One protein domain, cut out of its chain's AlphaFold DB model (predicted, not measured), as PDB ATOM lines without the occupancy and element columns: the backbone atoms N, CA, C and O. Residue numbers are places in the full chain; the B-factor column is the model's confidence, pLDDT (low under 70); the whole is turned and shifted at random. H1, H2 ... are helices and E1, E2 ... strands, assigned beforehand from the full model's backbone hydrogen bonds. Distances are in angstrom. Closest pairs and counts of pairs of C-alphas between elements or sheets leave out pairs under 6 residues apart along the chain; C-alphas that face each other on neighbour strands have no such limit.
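This is residues 58 to 86 and 237 to 321 of the 472 residues of an uncharacterized protein of Aphanomyces euteiches (UniProt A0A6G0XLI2). With little regular structure, this domain has a two-strand antiparallel ribbon, E3 and E4, in its middle, H1 and H3 toward one end, and the antiparallel hairpin E1 and E2 at the other. H2 packs on the ribbon with residues 244 to 249. The 114 printed residues run H1 H2 E1 E2 E3 H3 E4, mixed, 45 in named elements; only just compact, close to loose, radius of gyration of the C-alphas 15.9 A, spans 40 by 32 by 24 A.

Find H1, residues 67 to 70, from C-alpha 67 at (491.857, 316.895, 383.608). H2, residues 238 to 249, runs 16.4 A; E1 is 257 to 259, E2 262 to 265, E3 273 to 276. H3, residues 281 to 294, runs 19.8 A; E4, 306 to 309, ends at (494.351, 296.617, 373.513).

Look at N 275 of E3 and O 307 of E4, 3.0 A; in the hairpin, N 259 and O 262, 2.9 A. C-alphas Gly 248 of H2 and Ala 275 are closest, 6.0 A. H1 touches H3 at residues 281 to 282 alone; closest C-alphas Leu 69 and Gln 281, 4.9 A. H2 and H3 have every O i to N i+4 pair within hydrogen-bond range; H1 is too short for one.

Residues 87 to 236 are cut out, a 31.0 A gap between C-alphas 86 and 237. H3 to E4 is a long link. Residues 58 to 63 and 257 to 267 have pLDDT under 70.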
ATOM      1  N   ASN A  58     475.974 317.566 379.422       46.69
ATOM      2  CA  ASN A  58     477.110 316.652 379.485       46.69
ATOM      3  C   ASN A  58     477.011 315.424 378.555       46.69
ATOM      4  O   ASN A  58     477.995 314.707 378.391       46.69
ATOM      5  N   ALA A  59     475.861 315.168 377.920       50.56
ATOM      6  CA  ALA A  59     475.702 314.103 376.923       50.56
ATOM      7  C   ALA A  59     476.215 314.507 375.528       50.56
ATOM      8  O   ALA A  59     476.294 313.662 374.634       50.56
ATOM      9  N   THR A  60     476.565 315.783 375.343       55.69
ATOM     10  CA  THR A  60     477.054 316.339 374.078       55.69
ATOM     11  C   THR A  60     478.459 315.818 373.764       55.69
ATOM     12  O   THR A  60     479.321 315.743 374.639       55.69
ATOM     13  N   VAL A  61     478.689 315.440 372.509       59.50
ATOM     14  CA  VAL A  61     480.003 315.015 372.001       59.50
ATOM     15  C   VAL A  61     480.848 316.257 371.711       59.50
ATOM     16  O   VAL A  61     480.322 317.256 371.220       59.50
ATOM     17  N   GLY A  62     482.154 316.193 371.994       57.56
ATOM     18  CA  GLY A  62     483.097 317.265 371.649       57.56
ATOM     19  C   GLY A  62     483.212 318.392 372.681       57.56
ATOM     20  O   GLY A  62     483.688 319.476 372.347       57.56
ATOM     21  N   LEU A  63     482.796 318.161 373.933       64.38
ATOM     22  CA  LEU A  63     483.210 319.036 375.033       64.38
ATOM     23  C   LEU A  63     484.733 318.917 375.239       64.38
ATOM     24  O   LEU A  63     485.270 317.816 375.097       64.38
ATOM     25  N   PRO A  64     485.442 320.009 375.588       70.62
ATOM     26  CA  PRO A  64     486.872 319.943 375.856       70.62
ATOM     27  C   PRO A  64     487.170 318.923 376.955       70.62
ATOM     28  O   PRO A  64     486.602 318.995 378.047       70.62
ATOM     29  N   VAL A  65     488.084 317.995 376.680       77.19
ATOM     30  CA  VAL A  65     488.551 317.053 377.694       77.19
ATOM     31  C   VAL A  65     489.456 317.801 378.669       77.19
ATOM     32  O   VAL A  65     490.599 318.128 378.351       77.19
ATOM     33  N   THR A  66     488.940 318.095 379.859       80.00
ATOM     34  CA  THR A  66     489.714 318.704 380.945       80.00
ATOM     35  C   THR A  66     490.206 317.634 381.926       80.00
ATOM     36  O   THR A  66     489.519 316.629 382.124       80.00
ATOM     37  N   PRO A  67     491.356 317.838 382.599       76.44
ATOM     38  CA  PRO A  67     491.857 316.895 383.608       76.44
ATOM     39  C   PRO A  67     490.835 316.574 384.710       76.44
ATOM     40  O   PRO A  67     490.743 315.435 385.159       76.44
ATOM     41  N   THR A  68     489.998 317.550 385.071       82.12
ATOM     42  CA  THR A  68     488.937 317.418 386.081       82.12
ATOM     43  C   THR A  68     487.888 316.354 385.744       82.12
ATOM     44  O   THR A  68     487.206 315.870 386.638       82.12
ATOM     45  N   LEU A  69     487.735 315.960 384.470       84.06
ATOM     46  CA  LEU A  69     486.799 314.896 384.088       84.06
ATOM     47  C   LEU A  69     487.227 313.513 384.596       84.06
ATOM     48  O   LEU A  69     486.393 312.611 384.679       84.06
ATOM     49  N   PHE A  70     488.505 313.343 384.932       84.06
ATOM     50  CA  PHE A  70     489.065 312.083 385.421       84.06
ATOM     51  C   PHE A  70     489.228 312.049 386.945       84.06
ATOM     52  O   PHE A  70     489.671 311.041 387.492       84.06
ATOM     53  N   GLU A  71     488.835 313.117 387.640       84.75
ATOM     54  CA  GLU A  71     488.796 313.157 389.101       84.75
ATOM     55  C   GLU A  71     487.599 312.371 389.653       84.75
ATOM     56  O   GLU A  71     486.611 312.125 388.952       84.75
ATOM     57  N   PHE A  72     487.688 311.972 390.929       87.00
ATOM     58  CA  PHE A  72     486.603 311.273 391.610       87.00
ATOM     59  C   PHE A  72     485.376 312.199 391.740       87.00
ATOM     60  O   PHE A  72     485.452 313.225 392.416       87.00
ATOM     61  N   PRO A  73     484.231 311.842 391.141       86.56
ATOM     62  CA  PRO A  73     483.097 312.746 390.952       86.56
ATOM     63  C   PRO A  73     482.118 312.731 392.138       86.56
ATOM     64  O   PRO A  73     480.989 313.197 392.010       86.56
ATOM     65  N   GLY A  74     482.512 312.166 393.284       90.44
ATOM     66  CA  GLY A  74     481.652 312.022 394.459       90.44
ATOM     67  C   GLY A  74     480.731 310.801 394.406       90.44
ATOM     68  O   GLY A  74     480.923 309.877 393.605       90.44
ATOM     69  N   ASP A  75     479.724 310.778 395.282       88.81
ATOM     70  CA  ASP A  75     478.780 309.662 395.373       88.81
ATOM     71  C   ASP A  75     478.037 309.467 394.040       88.81
ATOM     72  O   ASP A  75     477.530 310.402 393.418       88.81
ATOM     73  N   LYS A  76     477.979 308.222 393.564       84.31
ATOM     74  CA  LYS A  76     477.240 307.867 392.349       84.31
ATOM     75  C   LYS A  76     475.733 308.048 392.519       84.31
ATOM     76  O   LYS A  76     475.061 308.313 391.524       84.31
ATOM     77  N   TYR A  77     475.204 307.896 393.738       86.44
ATOM     78  CA  TYR A  77     473.769 308.009 394.012       86.44
ATOM     79  C   TYR A  77     473.268 309.458 393.988       86.44
ATOM     80  O   TYR A  77     472.070 309.686 393.845       86.44
ATOM     81  N   GLU A  78     474.184 310.424 394.047       85.75
ATOM     82  CA  GLU A  78     473.911 311.852 393.858       85.75
ATOM     83  C   GLU A  78     474.055 312.291 392.386       85.75
ATOM     84  O   GLU A  78     473.906 313.469 392.066       85.75
ATOM     85  N   SER A  79     474.341 311.355 391.471       85.31
ATOM     86  CA  SER A  79     474.556 311.629 390.044       85.31
ATOM     87  C   SER A  79     473.435 311.082 389.153       85.31
ATOM     88  O   SER A  79     472.725 310.146 389.515       85.31
ATOM     89  N   GLU A  80     473.344 311.596 387.922       86.12
ATOM     90  CA  GLU A  80     472.395 311.127 386.893       86.12
ATOM     91  C   GLU A  80     472.613 309.660 386.465       86.12
ATOM     92  O   GLU A  80     471.769 309.064 385.802       86.12
ATOM     93  N   VAL A  81     473.719 309.027 386.872       88.94
ATOM     94  CA  VAL A  81     474.043 307.646 386.480       88.94
ATOM     95  C   VAL A  81     473.035 306.629 387.013       88.94
ATOM     96  O   VAL A  81     472.802 305.605 386.373       88.94
ATOM     97  N   VAL A  82     472.445 306.887 388.180       87.38
ATOM     98  CA  VAL A  82     471.429 306.010 388.783       87.38
ATOM     99  C   VAL A  82     470.003 306.465 388.477       87.38
ATOM    100  O   VAL A  82     469.056 305.840 388.951       87.38
ATOM    101  N   GLU A  83     469.831 307.536 387.695       87.94
ATOM    102  CA  GLU A  83     468.508 308.025 387.324       87.94
ATOM    103  C   GLU A  83     467.762 306.942 386.541       87.94
ATOM    104  O   GLU A  83     468.301 306.329 385.616       87.94
ATOM    105  N   MET A  84     466.518 306.692 386.943       85.81
ATOM    106  CA  MET A  84     465.631 305.722 386.318       85.81
ATOM    107  C   MET A  84     464.487 306.468 385.651       85.81
ATOM    108  O   MET A  84     463.737 307.187 386.307       85.81
ATOM    109  N   ILE A  85     464.308 306.241 384.356       83.56
ATOM    110  CA  ILE A  85     463.151 306.712 383.605       83.56
ATOM    111  C   ILE A  85     461.990 305.741 383.871       83.56
ATOM    112  O   ILE A  85     462.081 304.565 383.496       83.56
ATOM    113  N   PRO A  86     460.879 306.199 384.476       82.69
ATOM    114  CA  PRO A  86     459.716 305.351 384.683       82.69
ATOM    115  C   PRO A  86     459.116 304.895 383.350       82.69
ATOM    116  O   PRO A  86     459.004 305.664 382.392       82.69
ATOM    117  N   SER A 237     484.774 311.982 370.395       90.19
ATOM    118  CA  SER A 237     485.761 312.814 369.696       90.19
ATOM    119  C   SER A 237     487.150 312.158 369.716       90.19
ATOM    120  O   SER A 237     487.397 311.214 370.473       90.19
ATOM    121  N   ALA A 238     488.076 312.660 368.893       90.94
ATOM    122  CA  ALA A 238     489.462 312.185 368.899       90.94
ATOM    123  C   ALA A 238     490.136 312.431 370.261       90.94
ATOM    124  O   ALA A 238     490.807 311.550 370.790       90.94
ATOM    125  N   GLU A 239     489.874 313.585 370.878       90.69
ATOM    126  CA  GLU A 239     490.390 313.947 372.198       90.69
ATOM    127  C   GLU A 239     489.849 313.026 373.297       90.69
ATOM    128  O   GLU A 239     490.589 312.628 374.196       90.69
ATOM    129  N   GLU A 240     488.564 312.655 373.228       91.81
ATOM    130  CA  GLU A 240     487.970 311.686 374.156       91.81
ATOM    131  C   GLU A 240     488.613 310.301 373.997       91.81
ATOM    132  O   GLU A 240     488.918 309.648 374.997       91.81
ATOM    133  N   ALA A 241     488.865 309.865 372.757       92.19
ATOM    134  CA  ALA A 241     489.528 308.594 372.475       92.19
ATOM    135  C   ALA A 241     490.967 308.561 373.020       92.19
ATOM    136  O   ALA A 241     491.336 307.616 373.722       92.19
ATOM    137  N   ASP A 242     491.754 309.610 372.776       92.00
ATOM    138  CA  ASP A 242     493.119 309.729 373.303       92.00
ATOM    139  C   ASP A 242     493.130 309.732 374.836       92.00
ATOM    140  O   ASP A 242     493.973 309.090 375.469       92.00
ATOM    141  N   ALA A 243     492.168 310.410 375.461       89.38
ATOM    142  CA  ALA A 243     492.068 310.463 376.911       89.38
ATOM    143  C   ALA A 243     491.700 309.106 377.535       89.38
ATOM    144  O   ALA A 243     492.281 308.744 378.564       89.38
ATOM    145  N   ILE A 244     490.804 308.337 376.901       91.19
ATOM    146  CA  ILE A 244     490.493 306.947 377.282       91.19
ATOM    147  C   ILE A 244     491.756 306.089 377.232       91.19
ATOM    148  O   ILE A 244     492.036 305.353 378.181       91.19
ATOM    149  N   ILE A 245     492.518 306.183 376.138       93.19
ATOM    150  CA  ILE A 245     493.748 305.410 375.953       93.19
ATOM    151  C   ILE A 245     494.754 305.783 377.045       93.19
ATOM    152  O   ILE A 245     495.214 304.904 377.770       93.19
ATOM    153  N   ASN A 246     495.046 307.071 377.227       90.69
ATOM    154  CA  ASN A 246     496.051 307.534 378.186       90.69
ATOM    155  C   ASN A 246     495.747 307.101 379.630       90.69
ATOM    156  O   ASN A 246     496.651 306.643 380.328       90.69
ATOM    157  N   HIS A 247     494.485 307.180 380.067       87.75
ATOM    158  CA  HIS A 247     494.097 306.756 381.418       87.75
ATOM    159  C   HIS A 247     494.028 305.233 381.562       87.75
ATOM    160  O   HIS A 247     494.467 304.683 382.570       87.75
ATOM    161  N   GLY A 248     493.496 304.530 380.560       89.31
ATOM    162  CA  GLY A 248     493.325 303.081 380.632       89.31
ATOM    163  C   GLY A 248     494.639 302.303 380.499       89.31
ATOM    164  O   GLY A 248     494.773 301.233 381.094       89.31
ATOM    165  N   MET A 249     495.621 302.834 379.761       92.12
ATOM    166  CA  MET A 249     496.907 302.170 379.499       92.12
ATOM    167  C   MET A 249     497.686 301.829 380.777       92.12
ATOM    168  O   MET A 249     498.355 300.797 380.818       92.12
ATOM    169  N   ILE A 250     497.568 302.649 381.826       89.88
ATOM    170  CA  ILE A 250     498.280 302.474 383.105       89.88
ATOM    171  C   ILE A 250     497.813 301.205 383.841       89.88
ATOM    172  O   ILE A 250     498.590 300.573 384.553       89.88
ATOM    173  N   ASN A 251     496.558 300.805 383.629       89.31
ATOM    174  CA  ASN A 251     495.900 299.727 384.366       89.31
ATOM    175  C   ASN A 251     495.749 298.430 383.555       89.31
ATOM    176  O   ASN A 251     495.079 297.499 384.011       89.31
ATOM    177  N   LEU A 252     496.341 298.352 382.357       91.75
ATOM    178  CA  LEU A 252     496.215 297.184 381.487       91.75
ATOM    179  C   LEU A 252     496.793 295.927 382.134       91.75
ATOM    180  O   LEU A 252     497.949 295.874 382.552       91.75
ATOM    181  N   LYS A 253     495.989 294.868 382.135       90.12
ATOM    182  CA  LYS A 253     496.394 293.520 382.538       90.12
ATOM    183  C   LYS A 253     496.068 292.538 381.427       90.12
ATOM    184  O   LYS A 253     495.288 292.847 380.526       90.12
ATOM    185  N   ARG A 254     496.675 291.351 381.466       88.56
ATOM    186  CA  ARG A 254     496.348 290.288 380.512       88.56
ATOM    187  C   ARG A 254     494.851 289.977 380.602       88.56
ATOM    188  O   ARG A 254     494.349 289.746 381.698       88.56
ATOM    189  N   SER A 255     494.156 289.987 379.464       84.31
ATOM    190  CA  SER A 255     492.744 289.616 379.414       84.31
ATOM    191  C   SER A 255     492.561 288.168 379.862       84.31
ATOM    192  O   SER A 255     493.331 287.285 379.483       84.31
ATOM    193  N   SER A 256     491.510 287.936 380.636       76.38
ATOM    194  CA  SER A 256     491.084 286.620 381.104       76.38
ATOM    195  C   SER A 256     489.643 286.356 380.685       76.38
ATOM    196  O   SER A 256     488.880 287.294 380.439       76.38
ATOM    197  N   VAL A 257     489.266 285.084 380.641       64.88
ATOM    198  CA  VAL A 257     487.883 284.633 380.448       64.88
ATOM    199  C   VAL A 257     487.426 283.885 381.699       64.88
ATOM    200  O   VAL A 257     488.241 283.256 382.377       64.88
ATOM    201  N   ALA A 258     486.137 283.972 382.024       60.03
ATOM    202  CA  ALA A 258     485.563 283.150 383.081       60.03
ATOM    203  C   ALA A 258     485.510 281.694 382.596       60.03
ATOM    204  O   ALA A 258     484.943 281.411 381.541       60.03
ATOM    205  N   GLN A 259     486.111 280.777 383.350       56.34
ATOM    206  CA  GLN A 259     486.033 279.333 383.127       56.34
ATOM    207  C   GLN A 259     485.248 278.682 384.270       56.34
ATOM    208  O   GLN A 259     485.160 279.236 385.362       56.34
ATOM    209  N   ALA A 260     484.674 277.501 384.024       48.56
ATOM    210  CA  ALA A 260     483.708 276.839 384.912       48.56
ATOM    211  C   ALA A 260     484.118 276.777 386.400       48.56
ATOM    212  O   ALA A 260     483.250 276.844 387.264       48.56
ATOM    213  N   ASN A 261     485.423 276.708 386.694       49.59
ATOM    214  CA  ASN A 261     485.959 276.620 388.057       49.59
ATOM    215  C   ASN A 261     486.868 277.800 388.455       49.59
ATOM    216  O   ASN A 261     487.329 277.851 389.592       49.59
ATOM    217  N   GLU A 262     487.127 278.750 387.550       49.84
ATOM    218  CA  GLU A 262     487.973 279.920 387.803       49.84
ATOM    219  C   GLU A 262     487.367 281.168 387.160       49.84
ATOM    220  O   GLU A 262     487.190 281.248 385.946       49.84
ATOM    221  N   LEU A 263     487.098 282.191 387.974       52.62
ATOM    222  CA  LEU A 263     486.513 283.452 387.501       52.62
ATOM    223  C   LEU A 263     487.407 284.188 386.483       52.62
ATOM    224  O   LEU A 263     486.898 285.007 385.721       52.62
ATOM    225  N   TYR A 264     488.714 283.898 386.458       53.94
ATOM    226  CA  TYR A 264     489.701 284.588 385.624       53.94
ATOM    227  C   TYR A 264     490.839 283.648 385.193       53.94
ATOM    228  O   TYR A 264     491.902 283.639 385.811       53.94
ATOM    229  N   ALA A 265     490.650 282.899 384.107       56.44
ATOM    230  CA  ALA A 265     491.721 282.104 383.505       56.44
ATOM    231  C   ALA A 265     492.313 282.824 382.282       56.44
ATOM    232  O   ALA A 265     491.590 283.405 381.463       56.44
ATOM    233  N   THR A 266     493.640 282.795 382.135       61.22
ATOM    234  CA  THR A 266     494.296 283.185 380.880       61.22
ATOM    235  C   THR A 266     494.050 282.104 379.836       61.22
ATOM    236  O   THR A 266     494.489 280.971 380.017       61.22
ATOM    237  N   ASP A 267     493.385 282.456 378.740       66.00
ATOM    238  CA  ASP A 267     493.011 281.516 377.683       66.00
ATOM    239  C   ASP A 267     493.580 281.951 376.319       66.00
ATOM    240  O   ASP A 267     493.844 283.123 376.045       66.00
ATOM    241  N   SER A 268     493.773 280.970 375.445       74.19
ATOM    242  CA  SER A 268     494.155 281.107 374.040       74.19
ATOM    243  C   SER A 268     493.072 281.747 373.160       74.19
ATOM    244  O   SER A 268     493.345 282.117 372.016       74.19
ATOM    245  N   THR A 269     491.845 281.879 373.665       77.69
ATOM    246  CA  THR A 269     490.696 282.435 372.935       77.69
ATOM    247  C   THR A 269     490.685 283.964 372.905       77.69
ATOM    248  O   THR A 269     490.296 284.538 371.884       77.69
ATOM    249  N   ARG A 270     491.164 284.618 373.976       85.25
ATOM    250  CA  ARG A 270     491.285 286.078 374.123       85.25
ATOM    251  C   ARG A 270     492.711 286.446 374.521       85.25
ATOM    252  O   ARG A 270     493.114 286.300 375.671       85.25
ATOM    253  N   THR A 271     493.483 286.968 373.572       89.69
ATOM    254  CA  THR A 271     494.928 287.204 373.760       89.69
ATOM    255  C   THR A 271     495.307 288.669 373.995       89.69
ATOM    256  O   THR A 271     496.492 288.992 374.047       89.69
ATOM    257  N   SER A 272     494.312 289.543 374.172       92.62
ATOM    258  CA  SER A 272     494.475 290.981 374.417       92.62
ATOM    259  C   SER A 272     494.920 291.336 375.836       92.62
ATOM    260  O   SER A 272     495.017 290.484 376.724       92.62
ATOM    261  N   HIS A 273     495.136 292.633 376.054       93.62
ATOM    262  CA  HIS A 273     495.197 293.248 377.377       93.62
ATOM    263  C   HIS A 273     493.963 294.118 377.600       93.62
ATOM    264  O   HIS A 273     493.441 294.711 376.655       93.62
ATOM    265  N   THR A 274     493.493 294.213 378.838       93.75
ATOM    266  CA  THR A 274     492.304 294.992 379.167       93.75
ATOM    267  C   THR A 274     492.401 295.678 380.522       93.75
ATOM    268  O   THR A 274     493.111 295.218 381.416       93.75
ATOM    269  N   ALA A 275     491.676 296.785 380.652       92.69
ATOM    270  CA  ALA A 275     491.425 297.486 381.899       92.69
ATOM    271  C   ALA A 275     489.992 298.023 381.883       92.69
ATOM    272  O   ALA A 275     489.543 298.569 380.873       92.69
ATOM    273  N   PHE A 276     489.285 297.905 383.005       92.00
ATOM    274  CA  PHE A 276     488.116 298.747 383.240       92.00
ATOM    275  C   PHE A 276     488.601 300.126 383.670       92.00
ATOM    276  O   PHE A 276     489.502 300.223 384.503       92.00
ATOM    277  N   LEU A 277     488.013 301.174 383.101       91.38
ATOM    278  CA  LEU A 277     488.285 302.535 383.536       91.38
ATOM    279  C   LEU A 277     487.648 302.774 384.915       91.38
ATOM    280  O   LEU A 277     486.581 302.229 385.226       91.38
ATOM    281  N   ASP A 278     488.322 303.582 385.732       90.50
ATOM    282  CA  ASP A 278     487.842 303.978 387.056       90.50
ATOM    283  C   ASP A 278     486.562 304.818 386.963       90.50
ATOM    284  O   ASP A 278     486.295 305.456 385.945       90.50
ATOM    285  N   ASP A 279     485.769 304.826 388.039       90.38
ATOM    286  CA  ASP A 279     484.579 305.678 388.124       90.38
ATOM    287  C   ASP A 279     484.994 307.147 388.255       90.38
ATOM    288  O   ASP A 279     485.392 307.619 389.320       90.38
ATOM    289  N   ASN A 280     484.899 307.857 387.138       90.38
ATOM    290  CA  ASN A 280     485.133 309.290 387.019       90.38
ATOM    291  C   ASN A 280     484.059 309.975 386.166       90.38
ATOM    292  O   ASN A 280     483.270 309.306 385.490       90.38
ATOM    293  N   GLN A 281     484.022 311.310 386.177       89.56
ATOM    294  CA  GLN A 281     482.998 312.061 385.447       89.56
ATOM    295  C   GLN A 281     482.975 311.715 383.950       89.56
ATOM    296  O   GLN A 281     481.896 311.609 383.370       89.56
ATOM    297  N   PHE A 282     484.133 311.457 383.336       89.56
ATOM    298  CA  PHE A 282     484.223 310.993 381.952       89.56
ATOM    299  C   PHE A 282     483.460 309.674 381.740       89.56
ATOM    300  O   PHE A 282     482.576 309.591 380.887       89.56
ATOM    301  N   THR A 283     483.742 308.643 382.543       91.00
ATOM    302  CA  THR A 283     483.050 307.344 382.436       91.00
ATOM    303  C   THR A 283     481.564 307.427 382.789       91.00
ATOM    304  O   THR A 283     480.758 306.688 382.223       91.00
ATOM    305  N   ARG A 284     481.164 308.349 383.675       91.19
ATOM    306  CA  ARG A 284     479.752 308.621 383.975       91.19
ATOM    307  C   ARG A 284     479.047 309.256 382.774       91.19
ATOM    308  O   ARG A 284     477.999 308.757 382.366       91.19
ATOM    309  N   ASN A 285     479.665 310.252 382.135       90.31
ATOM    310  CA  ASN A 285     479.164 310.861 380.898       90.31
ATOM    311  C   ASN A 285     479.049 309.829 379.766       90.31
ATOM    312  O   ASN A 285     478.049 309.816 379.052       90.31
ATOM    313  N   PHE A 286     480.021 308.918 379.638       92.19
ATOM    314  CA  PHE A 286     479.957 307.793 378.699       92.19
ATOM    315  C   PHE A 286     478.699 306.939 378.913       92.19
ATOM    316  O   PHE A 286     477.983 306.653 377.953       92.19
ATOM    317  N   ARG A 287     478.380 306.571 380.161       93.81
ATOM    318  CA  ARG A 287     477.180 305.775 380.479       93.81
ATOM    319  C   ARG A 287     475.894 306.536 380.169       93.81
ATOM    320  O   ARG A 287     474.959 305.958 379.622       93.81
ATOM    321  N   VAL A 288     475.851 307.831 380.472       92.88
ATOM    322  CA  VAL A 288     474.699 308.696 380.165       92.88
ATOM    323  C   VAL A 288     474.496 308.808 378.654       92.88
ATOM    324  O   VAL A 288     473.393 308.580 378.157       92.88
ATOM    325  N   ARG A 289     475.564 309.096 377.900       93.19
ATOM    326  CA  ARG A 289     475.549 309.164 376.431       93.19
ATOM    327  C   ARG A 289     475.123 307.830 375.822       93.19
ATOM    328  O   ARG A 289     474.239 307.810 374.965       93.19
ATOM    329  N   GLY A 290     475.694 306.729 376.306       94.62
ATOM    330  CA  GLY A 290     475.351 305.378 375.884       94.62
ATOM    331  C   GLY A 290     473.873 305.068 376.111       94.62
ATOM    332  O   GLY A 290     473.193 304.674 375.171       94.62
ATOM    333  N   ALA A 291     473.342 305.319 377.313       94.19
ATOM    334  CA  ALA A 291     471.942 305.038 377.625       94.19
ATOM    335  C   ALA A 291     470.986 305.925 376.823       94.19
ATOM    336  O   ALA A 291     469.930 305.470 376.388       94.19
ATOM    337  N   ASN A 292     471.378 307.169 376.550       92.44
ATOM    338  CA  ASN A 292     470.616 308.068 375.692       92.44
ATOM    339  C   ASN A 292     470.587 307.620 374.225       92.44
ATOM    340  O   ASN A 292     469.557 307.817 373.570       92.44
ATOM    341  N   LEU A 293     471.684 307.050 373.713       94.56
ATOM    342  CA  LEU A 293     471.766 306.487 372.364       94.56
ATOM    343  C   LEU A 293     470.943 305.201 372.250       94.56
ATOM    344  O   LEU A 293     470.166 305.054 371.313       94.56
ATOM    345  N   THR A 294     471.070 304.286 373.209       94.06
ATOM    346  CA  THR A 294     470.380 302.984 373.197       94.06
ATOM    347  C   THR A 294     468.951 303.047 373.739       94.06
ATOM    348  O   THR A 294     468.222 302.066 373.651       94.06
ATOM    349  N   ARG A 295     468.530 304.206 374.265       93.75
ATOM    350  CA  ARG A 295     467.248 304.422 374.963       93.75
ATOM    351  C   ARG A 295     467.047 303.476 376.149       93.75
ATOM    352  O   ARG A 295     465.920 303.089 376.459       93.75
ATOM    353  N   LEU A 296     468.134 303.139 376.840       93.38
ATOM    354  CA  LEU A 296     468.051 302.413 378.101       93.38
ATOM    355  C   LEU A 296     467.308 303.260 379.147       93.38
ATOM    356  O   LEU A 296     467.428 304.488 379.154       93.38
ATOM    357  N   PRO A 297     466.550 302.623 380.055       90.62
ATOM    358  CA  PRO A 297     465.797 303.333 381.085       90.62
ATOM    359  C   PRO A 297     466.702 303.985 382.137       90.62
ATOM    360  O   PRO A 297     466.223 304.808 382.908       90.62
ATOM    361  N   SER A 298     467.986 303.624 382.191       91.94
ATOM    362  CA  SER A 298     468.958 304.214 383.103       91.94
ATOM    363  C   SER A 298     470.388 304.049 382.589       91.94
ATOM    364  O   SER A 298     470.715 302.980 382.060       91.94
ATOM    365  N   PRO A 299     471.280 305.034 382.806       94.06
ATOM    366  CA  PRO A 299     472.720 304.866 382.592       94.06
ATOM    367  C   PRO A 299     473.335 303.742 383.432       94.06
ATOM    368  O   PRO A 299     474.378 303.190 383.075       94.06
ATOM    369  N   SER A 300     472.676 303.356 384.528       91.31
ATOM    370  CA  SER A 300     473.128 302.270 385.395       91.31
ATOM    371  C   SER A 300     473.178 300.910 384.687       91.31
ATOM    372  O   SER A 300     473.944 300.048 385.112       91.31
ATOM    373  N   PHE A 301     472.435 300.744 383.584       92.50
ATOM    374  CA  PHE A 301     472.372 299.506 382.795       92.50
ATOM    375  C   PHE A 301     473.593 299.327 381.886       92.50
ATOM    376  O   PHE A 301     473.809 298.243 381.354       92.50
ATOM    377  N   ILE A 302     474.394 300.379 381.703       93.69
ATOM    378  CA  ILE A 302     475.664 300.303 380.985       93.69
ATOM    379  C   ILE A 302     476.765 299.981 381.988       93.69
ATOM    380  O   ILE A 302     476.886 300.647 383.022       93.69
ATOM    381  N   GLU A 303     477.560 298.957 381.682       91.31
ATOM    382  CA  GLU A 303     478.739 298.593 382.461       91.31
ATOM    383  C   GLU A 303     479.820 299.685 382.408       91.31
ATOM    384  O   GLU A 303     479.738 300.672 381.675       91.31
ATOM    385  N   ARG A 304     480.864 299.537 383.223       88.94
ATOM    386  CA  ARG A 304     482.012 300.448 383.148       88.94
ATOM    387  C   ARG A 304     482.694 300.314 381.790       88.94
ATOM    388  O   ARG A 304     482.809 299.210 381.265       88.94
ATOM    389  N   ALA A 305     483.200 301.428 381.266       91.69
ATOM    390  CA  ALA A 305     483.976 301.419 380.035       91.69
ATOM    391  C   ALA A 305     485.185 300.480 380.181       91.69
ATOM    392  O   ALA A 305     485.949 300.577 381.147       91.69
ATOM    393  N   GLN A 306     485.346 299.570 379.223       93.62
ATOM    394  CA  GLN A 306     486.454 298.627 379.166       93.62
ATOM    395  C   GLN A 306     487.377 299.008 378.009       93.62
ATOM    396  O   GLN A 306     486.983 298.950 376.847       93.62
ATOM    397  N   LEU A 307     488.626 299.361 378.316       94.88
ATOM    398  CA  LEU A 307     489.670 299.483 377.307       94.88
ATOM    399  C   LEU A 307     490.203 298.088 376.983       94.88
ATOM    400  O   LEU A 307     490.552 297.316 377.883       94.88
ATOM    401  N   VAL A 308     490.300 297.770 375.695       95.19
ATOM    402  CA  VAL A 308     490.909 296.532 375.204       95.19
ATOM    403  C   VAL A 308     491.975 296.883 374.174       95.19
ATOM    404  O   VAL A 308     491.698 297.573 373.198       95.19
ATOM    405  N   ARG A 309     493.198 296.396 374.389       95.50
ATOM    406  CA  ARG A 309     494.351 296.617 373.513       95.50
ATOM    407  C   ARG A 309     494.784 295.306 372.869       95.50
ATOM    408  O   ARG A 309     495.073 294.337 373.575       95.50
ATOM    409  N   TYR A 310     494.869 295.317 371.542       95.50
ATOM    410  CA  TYR A 310     495.425 294.238 370.730       95.50
ATOM    411  C   TYR A 310     496.744 294.702 370.113       95.50
ATOM    412  O   TYR A 310     496.795 295.725 369.436       95.50
ATOM    413  N   GLU A 311     497.813 293.956 370.358       94.75
ATOM    414  CA  GLU A 311     499.070 294.089 369.621       94.75
ATOM    415  C   GLU A 311     499.063 293.222 368.356       94.75
ATOM    416  O   GLU A 311     498.158 292.414 368.135       94.75
ATOM    417  N   ALA A 312     500.098 293.365 367.525       95.94
ATOM    418  CA  ALA A 312     500.270 292.529 366.344       95.94
ATOM    419  C   ALA A 312     500.207 291.033 366.712       95.94
ATOM    420  O   ALA A 312     500.925 290.561 367.594       95.94
ATOM    421  N   GLY A 313     499.325 290.292 366.037       92.31
ATOM    422  CA  GLY A 313     499.106 288.861 366.272       92.31
ATOM    423  C   GLY A 313     498.159 288.519 367.432       92.31
ATOM    424  O   GLY A 313     497.833 287.344 367.597       92.31
ATOM    425  N   GLN A 314     497.684 289.496 368.211       93.69
ATOM    426  CA  GLN A 314     496.638 289.270 369.214       93.69
ATOM    427  C   GLN A 314     495.249 289.300 368.569       93.69
ATOM    428  O   GLN A 314     495.006 289.993 367.586       93.69
ATOM    429  N   PHE A 315     494.324 288.543 369.144       92.44
ATOM    430  CA  PHE A 315     492.977 288.345 368.623       92.44
ATOM    431  C   PHE A 315     491.996 288.002 369.742       92.44
ATOM    432  O   PHE A 315     492.376 287.636 370.861       92.44
ATOM    433  N   PHE A 316     490.715 288.081 369.403       91.50
ATOM    434  CA  PHE A 316     489.640 287.466 370.160       91.50
ATOM    435  C   PHE A 316     488.813 286.632 369.187       91.50
ATOM    436  O   PHE A 316     488.380 287.130 368.148       91.50
ATOM    437  N   ARG A 317     488.671 285.335 369.469       87.56
ATOM    438  CA  ARG A 317     487.845 284.446 368.648       87.56
ATOM    439  C   ARG A 317     486.375 284.876 368.702       87.56
ATOM    440  O   ARG A 317     485.943 285.531 369.651       87.56
ATOM    441  N   ARG A 318     485.614 284.484 367.673       87.44
ATOM    442  CA  ARG A 318     484.161 284.683 367.620       87.44
ATOM    443  C   ARG A 318     483.524 284.134 368.901       87.44
ATOM    444  O   ARG A 318     483.786 282.989 369.259       87.44
ATOM    445  N   HIS A 319     482.712 284.957 369.545       83.38
ATOM    446  CA  HIS A 319     481.966 284.643 370.757       83.38
ATOM    447  C   HIS A 319     480.681 285.476 370.781       83.38
ATOM    448  O   HIS A 319     480.480 286.338 369.923       83.38
ATOM    449  N   GLU A 320     479.835 285.191 371.760       82.94
ATOM    450  CA  GLU A 320     478.637 285.958 372.075       82.94
ATOM    451  C   GLU A 320     478.892 286.746 373.364       82.94
ATOM    452  O   GLU A 320     479.530 286.238 374.289       82.94
ATOM    453  N   ASP A 321     478.424 287.994 373.412       85.81
ATOM    454  CA  ASP A 321     478.641 288.882 374.566       85.81
ATOM    455  C   ASP A 321     477.689 288.574 375.731       85.81
ATOM    456  O   ASP A 321     477.916 289.010 376.860       85.81
TER     457      ASP A 321